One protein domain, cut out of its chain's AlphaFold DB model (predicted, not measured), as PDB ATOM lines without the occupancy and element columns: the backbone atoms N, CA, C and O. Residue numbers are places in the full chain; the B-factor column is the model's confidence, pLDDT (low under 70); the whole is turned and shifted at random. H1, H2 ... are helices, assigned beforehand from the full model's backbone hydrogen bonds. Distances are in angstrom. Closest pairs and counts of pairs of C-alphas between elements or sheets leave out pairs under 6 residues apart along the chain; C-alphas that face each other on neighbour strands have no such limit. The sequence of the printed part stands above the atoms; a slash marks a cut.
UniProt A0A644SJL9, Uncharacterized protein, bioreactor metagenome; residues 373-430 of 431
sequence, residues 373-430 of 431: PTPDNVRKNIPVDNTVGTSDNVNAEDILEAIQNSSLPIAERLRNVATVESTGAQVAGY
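This is residues 373 to 430 of the 431 residues of an uncharacterized protein of bioreactor metagenome (UniProt A0A644SJL9). The longest helix, H1, makes a V with H2 in the middle of a drawn-out chain; a looped head without named elements, residues 373 to 391, lies at one end, and residues 416 to 430, with H3, stick out at the other. The 58 printed residues hold three named helices, H1, H2, H3 in chain order, and no named strand: all helix, though only 26 residues are in named elements. The whole is extended, with a radius of gyration of the C-alphas of 18.2 A and spans of 62 by 21 by 12 A.

Find C-alpha 396 at (413.071, 360.627, 441.602); from there H1 runs 14.3 A to residue 405. H2, residues 409 to 415, covers 10.0 A. H3, residues 420 to 428, runs 11.7 A to C-alpha 428 at (416.366, 329.006, 437.274).

H1 and H2 touch, the closest C-alphas being those of Ile 403 and Ala 411, 5.1 A apart. They run opposite ways at a steep tilt of 61 degrees. H3 is apart from both. In H1, H2 and H3 every O i to N i+4 pair is within hydrogen-bond range. Before H1, look for residues 383 to 384, paired antiparallel with 387 to 388.

The C-alphas of Asn 386 and Tyr 430 are the two farthest apart, at 62.0 A. The printed part has no cut, and both links between helices are tight. Look at residues 393 to 395 for pLDDT under 70.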
ATOM      1  N   PRO A 373     421.304 381.744 443.171       91.69
ATOM      2  CA  PRO A 373     420.583 380.905 442.219       91.69
ATOM      3  C   PRO A 373     419.147 381.387 441.997       91.69
ATOM      4  O   PRO A 373     418.481 381.865 442.917       91.69
ATOM      5  N   THR A 374     418.659 381.255 440.769       89.19
ATOM      6  CA  THR A 374     417.255 381.521 440.455       89.19
ATOM      7  C   THR A 374     416.359 380.424 441.053       89.19
ATOM      8  O   THR A 374     416.818 379.288 441.212       89.19
ATOM      9  N   PRO A 375     415.090 380.717 441.402       89.81
ATOM     10  CA  PRO A 375     414.204 379.731 442.033       89.81
ATOM     11  C   PRO A 375     414.025 378.435 441.228       89.81
ATOM     12  O   PRO A 375     413.970 377.356 441.807       89.81
ATOM     13  N   ASP A 376     414.019 378.510 439.899       87.81
ATOM     14  CA  ASP A 376     413.927 377.373 438.972       87.81
ATOM     15  C   ASP A 376     415.175 376.476 438.941       87.81
ATOM     16  O   ASP A 376     415.102 375.359 438.444       87.81
ATOM     17  N   ASN A 377     416.293 376.923 439.517       87.56
ATOM     18  CA  ASN A 377     417.505 376.124 439.709       87.56
ATOM     19  C   ASN A 377     417.621 375.544 441.128       87.56
ATOM     20  O   ASN A 377     418.590 374.852 441.448       87.56
ATOM     21  N   VAL A 378     416.648 375.819 442.000       88.31
ATOM     22  CA  VAL A 378     416.610 375.317 443.375       88.31
ATOM     23  C   VAL A 378     415.441 374.349 443.525       88.31
ATOM     24  O   VAL A 378     414.339 374.592 443.033       88.31
ATOM     25  N   ARG A 379     415.676 373.224 444.210       85.12
ATOM     26  CA  ARG A 379     414.663 372.186 444.452       85.12
ATOM     27  C   ARG A 379     413.389 372.777 445.063       85.12
ATOM     28  O   ARG A 379     413.474 373.611 445.968       85.12
ATOM     29  N   LYS A 380     412.228 372.283 444.611       87.94
ATOM     30  CA  LYS A 380     410.913 372.712 445.101       87.94
ATOM     31  C   LYS A 380     410.872 372.810 446.633       87.94
ATOM     32  O   LYS A 380     411.247 371.860 447.321       87.94
ATOM     33  N   ASN A 381     410.383 373.939 447.148       86.44
ATOM     34  CA  ASN A 381     410.198 374.237 448.578       86.44
ATOM     35  C   ASN A 381     411.484 374.398 449.418       86.44
ATOM     36  O   ASN A 381     411.385 374.530 450.638       86.44
ATOM     37  N   ILE A 382     412.678 374.427 448.814       88.44
ATOM     38  CA  ILE A 382     413.915 374.785 449.531       88.44
ATOM     39  C   ILE A 382     414.074 376.314 449.534       88.44
ATOM     40  O   ILE A 382     414.038 376.904 448.456       88.44
ATOM     41  N   PRO A 383     414.253 376.979 450.693       92.12
ATOM     42  CA  PRO A 383     414.449 378.429 450.742       92.12
ATOM     43  C   PRO A 383     415.625 378.902 449.870       92.12
ATOM     44  O   PRO A 383     416.729 378.367 449.973       92.12
ATOM     45  N   VAL A 384     415.391 379.920 449.037       92.00
ATOM     46  CA  VAL A 384     416.420 380.629 448.260       92.00
ATOM     47  C   VAL A 384     416.078 382.119 448.210       92.00
ATOM     48  O   VAL A 384     415.068 382.534 447.635       92.00
ATOM     49  N   ASP A 385     416.932 382.929 448.838       87.38
ATOM     50  CA  ASP A 385     416.689 384.359 449.069       87.38
ATOM     51  C   ASP A 385     415.306 384.639 449.691       87.38
ATOM     52  O   ASP A 385     415.005 384.089 450.747       87.38
ATOM     53  N   ASN A 386     414.461 385.469 449.065       88.50
ATOM     54  CA  ASN A 386     413.120 385.811 449.538       88.50
ATOM     55  C   ASN A 386     412.020 384.901 448.961       88.50
ATOM     56  O   ASN A 386     410.834 385.210 449.083       88.50
ATOM     57  N   THR A 387     412.403 383.797 448.320       91.12
ATOM     58  CA  THR A 387     411.490 382.821 447.719       91.12
ATOM     59  C   THR A 387     411.858 381.402 448.153       91.12
ATOM     60  O   THR A 387     412.718 381.175 449.006       91.12
ATOM     61  N   VAL A 388     411.184 380.418 447.568       91.75
ATOM     62  CA  VAL A 388     411.565 379.010 447.644       91.75
ATOM     63  C   VAL A 388     411.852 378.510 446.236       91.75
ATOM     64  O   VAL A 388     411.318 379.050 445.268       91.75
ATOM     65  N   GLY A 389     412.676 377.476 446.119       91.50
ATOM     66  CA  GLY A 389     412.927 376.814 444.852       91.50
ATOM     67  C   GLY A 389     411.633 376.310 444.220       91.50
ATOM     68  O   GLY A 389     410.693 375.916 444.920       91.50
ATOM     69  N   THR A 390     411.589 376.331 442.893       90.19
ATOM     70  CA  THR A 390     410.454 375.921 442.057       90.19
ATOM     71  C   THR A 390     410.831 374.807 441.085       90.19
ATOM     72  O   THR A 390     409.991 374.399 440.288       90.19
ATOM     73  N   SER A 391     412.073 374.312 441.128       83.00
ATOM     74  CA  SER A 391     412.485 373.180 440.303       83.00
ATOM     75  C   SER A 391     411.761 371.920 440.764       83.00
ATOM     76  O   SER A 391     412.117 371.330 441.792       83.00
ATOM     77  N   ASP A 392     410.769 371.502 439.979       72.12
ATOM     78  CA  ASP A 392     410.098 370.210 440.132       72.12
ATOM     79  C   ASP A 392     411.006 369.050 439.680       72.12
ATOM     80  O   ASP A 392     410.965 367.997 440.315       72.12
ATOM     81  N   ASN A 393     411.937 369.336 438.749       62.81
ATOM     82  CA  ASN A 393     412.907 368.445 438.076       62.81
ATOM     83  C   ASN A 393     414.005 367.821 438.967       62.81
ATOM     84  O   ASN A 393     415.103 367.510 438.503       62.81
ATOM     85  N   VAL A 394     413.769 367.697 440.272       64.19
ATOM     86  CA  VAL A 394     414.719 367.083 441.221       64.19
ATOM     87  C   VAL A 394     414.072 365.957 442.025       64.19
ATOM     88  O   VAL A 394     414.618 365.519 443.043       64.19
ATOM     89  N   ASN A 395     412.882 365.510 441.617       68.25
ATOM     90  CA  ASN A 395     412.249 364.332 442.190       68.25
ATOM     91  C   ASN A 395     412.777 363.052 441.498       68.25
ATOM     92  O   ASN A 395     413.440 363.099 440.461       68.25
ATOM     93  N   ALA A 396     412.555 361.894 442.121       73.38
ATOM     94  CA  ALA A 396     413.071 360.627 441.602       73.38
ATOM     95  C   ALA A 396     412.412 360.215 440.273       73.38
ATOM     96  O   ALA A 396     413.032 359.492 439.498       73.38
ATOM     97  N   GLU A 397     411.187 360.669 440.010       77.12
ATOM     98  CA  GLU A 397     410.416 360.331 438.811       77.12
ATOM     99  C   GLU A 397     411.030 360.995 437.577       77.12
ATOM    100  O   GLU A 397     411.276 360.299 436.599       77.12
ATOM    101  N   ASP A 398     411.428 362.267 437.663       74.50
ATOM    102  CA  ASP A 398     412.090 362.974 436.556       74.50
ATOM    103  C   ASP A 398     413.468 362.370 436.233       74.50
ATOM    104  O   ASP A 398     413.873 362.284 435.072       74.50
ATOM    105  N   ILE A 399     414.196 361.898 437.256       80.31
ATOM    106  CA  ILE A 399     415.473 361.184 437.075       80.31
ATOM    107  C   ILE A 399     415.234 359.845 436.374       80.31
ATOM    108  O   ILE A 399     415.978 359.482 435.460       80.31
ATOM    109  N   LEU A 400     414.207 359.102 436.792       84.62
ATOM    110  CA  LEU A 400     413.847 357.829 436.176       84.62
ATOM    111  C   LEU A 400     413.342 358.025 434.743       84.62
ATOM    112  O   LEU A 400     413.742 357.257 433.875       84.62
ATOM    113  N   GLU A 401     412.553 359.062 434.468       83.88
ATOM    114  CA  GLU A 401     412.088 359.420 433.125       83.88
ATOM    115  C   GLU A 401     413.260 359.832 432.222       83.88
ATOM    116  O   GLU A 401     413.388 359.341 431.097       83.88
ATOM    117  N   ALA A 402     414.191 360.647 432.726       83.38
ATOM    118  CA  ALA A 402     415.410 361.000 432.005       83.38
ATOM    119  C   ALA A 402     416.283 359.765 431.712       83.38
ATOM    120  O   ALA A 402     416.821 359.637 430.610       83.38
ATOM    121  N   ILE A 403     416.402 358.824 432.657       87.38
ATOM    122  CA  ILE A 403     417.088 357.542 432.433       87.38
ATOM    123  C   ILE A 403     416.322 356.690 431.424       87.38
ATOM    124  O   ILE A 403     416.958 356.061 430.588       87.38
ATOM    125  N   GLN A 404     414.992 356.649 431.459       87.31
ATOM    126  CA  GLN A 404     414.185 355.867 430.520       87.31
ATOM    127  C   GLN A 404     414.325 356.380 429.081       87.31
ATOM    128  O   GLN A 404     414.496 355.575 428.167       87.31
ATOM    129  N   ASN A 405     414.352 357.701 428.902       86.62
ATOM    130  CA  ASN A 405     414.320 358.351 427.590       86.62
ATOM    131  C   ASN A 405     415.707 358.701 427.009       86.62
ATOM    132  O   ASN A 405     415.807 359.086 425.844       86.62
ATOM    133  N   SER A 406     416.795 358.578 427.780       88.12
ATOM    134  CA  SER A 406     418.150 358.937 427.327       88.12
ATOM    135  C   SER A 406     418.838 357.837 426.506       88.12
ATOM    136  O   SER A 406     418.829 356.659 426.871       88.12
ATOM    137  N   SER A 407     419.521 358.226 425.426       90.12
ATOM    138  CA  SER A 407     420.378 357.353 424.604       90.12
ATOM    139  C   SER A 407     421.839 357.303 425.070       90.12
ATOM    140  O   SER A 407     422.683 356.697 424.413       90.12
ATOM    141  N   LEU A 408     422.180 357.949 426.192       91.62
ATOM    142  CA  LEU A 408     423.546 357.910 426.710       91.62
ATOM    143  C   LEU A 408     423.909 356.484 427.171       91.62
ATOM    144  O   LEU A 408     423.095 355.846 427.845       91.62
ATOM    145  N   PRO A 409     425.149 356.003 426.935       89.62
ATOM    146  CA  PRO A 409     425.556 354.643 427.307       89.62
ATOM    147  C   PRO A 409     425.355 354.307 428.791       89.62
ATOM    148  O   PRO A 409     425.097 353.162 429.155       89.62
ATOM    149  N   ILE A 410     425.461 355.300 429.680       89.19
ATOM    150  CA  ILE A 410     425.205 355.104 431.112       89.19
ATOM    151  C   ILE A 410     423.719 354.866 431.408       89.19
ATOM    152  O   ILE A 410     423.404 354.038 432.257       89.19
ATOM    153  N   ALA A 411     422.811 355.525 430.685       89.00
ATOM    154  CA  ALA A 411     421.375 355.334 430.846       89.00
ATOM    155  C   ALA A 411     420.958 353.938 430.363       89.00
ATOM    156  O   ALA A 411     420.235 353.243 431.069       89.00
ATOM    157  N   GLU A 412     421.504 353.466 429.235       86.38
ATOM    158  CA  GLU A 412     421.326 352.079 428.775       86.38
ATOM    159  C   GLU A 412     421.795 351.056 429.812       86.38
ATOM    160  O   GLU A 412     421.086 350.094 430.107       86.38
ATOM    161  N   ARG A 413     422.970 351.275 430.412       86.62
ATOM    162  CA  ARG A 413     423.499 350.391 431.459       86.62
ATOM    163  C   ARG A 413     422.645 350.396 432.723       86.62
ATOM    164  O   ARG A 413     422.489 349.345 433.333       86.62
ATOM    165  N   LEU A 414     422.106 351.551 433.115       87.44
ATOM    166  CA  LEU A 414     421.236 351.674 434.287       87.44
ATOM    167  C   LEU A 414     419.866 351.025 434.058       87.44
ATOM    168  O   LEU A 414     419.354 350.386 434.971       87.44
ATOM    169  N   ARG A 415     419.303 351.116 432.844       88.19
ATOM    170  CA  ARG A 415     418.068 350.399 432.476       88.19
ATOM    171  C   ARG A 415     418.251 348.881 432.470       88.19
ATOM    172  O   ARG A 415     417.336 348.156 432.838       88.19
ATOM    173  N   ASN A 416     419.433 348.417 432.069       83.69
ATOM    174  CA  ASN A 416     419.745 346.998 431.894       83.69
ATOM    175  C   ASN A 416     420.538 346.398 433.067       83.69
ATOM    176  O   ASN A 416     421.176 345.354 432.909       83.69
ATOM    177  N   VAL A 417     420.559 347.056 434.231       85.62
ATOM    178  CA  VAL A 417     421.262 346.522 435.400       85.62
ATOM    179  C   VAL A 417     420.565 345.245 435.875       85.62
ATOM    180  O   VAL A 417     419.350 345.219 436.071       85.62
ATOM    181  N   ALA A 418     421.330 344.164 436.036       77.81
ATOM    182  CA  ALA A 418     420.782 342.881 436.455       77.81
ATOM    183  C   ALA A 418     420.195 342.994 437.870       77.81
ATOM    184  O   ALA A 418     420.901 343.282 438.837       77.81
ATOM    185  N   THR A 419     418.891 342.762 437.998       80.81
ATOM    186  CA  THR A 419     418.221 342.613 439.292       80.81
ATOM    187  C   THR A 419     418.395 341.187 439.815       80.81
ATOM    188  O   THR A 419     418.633 340.256 439.036       80.81
ATOM    189  N   VAL A 420     418.229 340.995 441.130       82.50
ATOM    190  CA  VAL A 420     418.195 339.659 441.758       82.50
ATOM    191  C   VAL A 420     417.166 338.758 441.068       82.50
ATOM    192  O   VAL A 420     417.435 337.583 440.861       82.50
ATOM    193  N   GLU A 421     416.034 339.317 440.641       80.62
ATOM    194  CA  GLU A 421     414.989 338.601 439.907       80.62
ATOM    195  C   GLU A 421     415.422 338.221 438.485       80.62
ATOM    196  O   GLU A 421     415.294 337.062 438.108       80.62
ATOM    197  N   SER A 422     416.019 339.140 437.715       81.31
ATOM    198  CA  SER A 422     416.522 338.825 436.365       81.31
ATOM    199  C   SER A 422     417.669 337.805 436.383       81.31
ATOM    200  O   SER A 422     417.730 336.915 435.536       81.31
ATOM    201  N   THR A 423     418.539 337.885 437.394       82.12
ATOM    202  CA  THR A 423     419.636 336.934 437.604       82.12
ATOM    203  C   THR A 423     419.086 335.592 438.087       82.12
ATOM    204  O   THR A 423     419.484 334.541 437.593       82.12
ATOM    205  N   GLY A 424     418.117 335.618 439.006       82.19
ATOM    206  CA  GLY A 424     417.419 334.435 439.504       82.19
ATOM    207  C   GLY A 424     416.656 333.694 438.407       82.19
ATOM    208  O   GLY A 424     416.765 332.477 438.327       82.19
ATOM    209  N   ALA A 425     415.959 334.405 437.517       79.94
ATOM    210  CA  ALA A 425     415.263 333.824 436.368       79.94
ATOM    211  C   ALA A 425     416.232 333.188 435.359       79.94
ATOM    212  O   ALA A 425     415.956 332.106 434.846       79.94
ATOM    213  N   GLN A 426     417.389 333.815 435.108       80.69
ATOM    214  CA  GLN A 426     418.434 333.208 434.279       80.69
ATOM    215  C   GLN A 426     418.973 331.921 434.905       80.69
ATOM    216  O   GLN A 426     419.066 330.918 434.209       80.69
ATOM    217  N   VAL A 427     419.289 331.921 436.205       80.62
ATOM    218  CA  VAL A 427     419.796 330.734 436.916       80.62
ATOM    219  C   VAL A 427     418.743 329.622 436.988       80.62
ATOM    220  O   VAL A 427     419.077 328.460 436.771       80.62
ATOM    221  N   ALA A 428     417.473 329.962 437.229       78.62
ATOM    222  CA  ALA A 428     416.366 329.006 437.274       78.62
ATOM    223  C   ALA A 428     416.038 328.388 435.904       78.62
ATOM    224  O   ALA A 428     415.515 327.287 435.858       78.62
ATOM    225  N   GLY A 429     416.363 329.054 434.790       73.44
ATOM    226  CA  GLY A 429     416.229 328.482 433.446       73.44
ATOM    227  C   GLY A 429     417.262 327.395 433.103       73.44
ATOM    228  O   GLY A 429     417.124 326.753 432.063       73.44
ATOM    229  N   TYR A 430     418.289 327.196 433.941       73.06
ATOM    230  CA  TYR A 430     419.332 326.171 433.771       73.06
ATOM    231  C   TYR A 430     419.206 324.971 434.731       73.06
ATOM    232  O   TYR A 430     420.029 324.057 434.644       73.06
TER     233      TYR A 430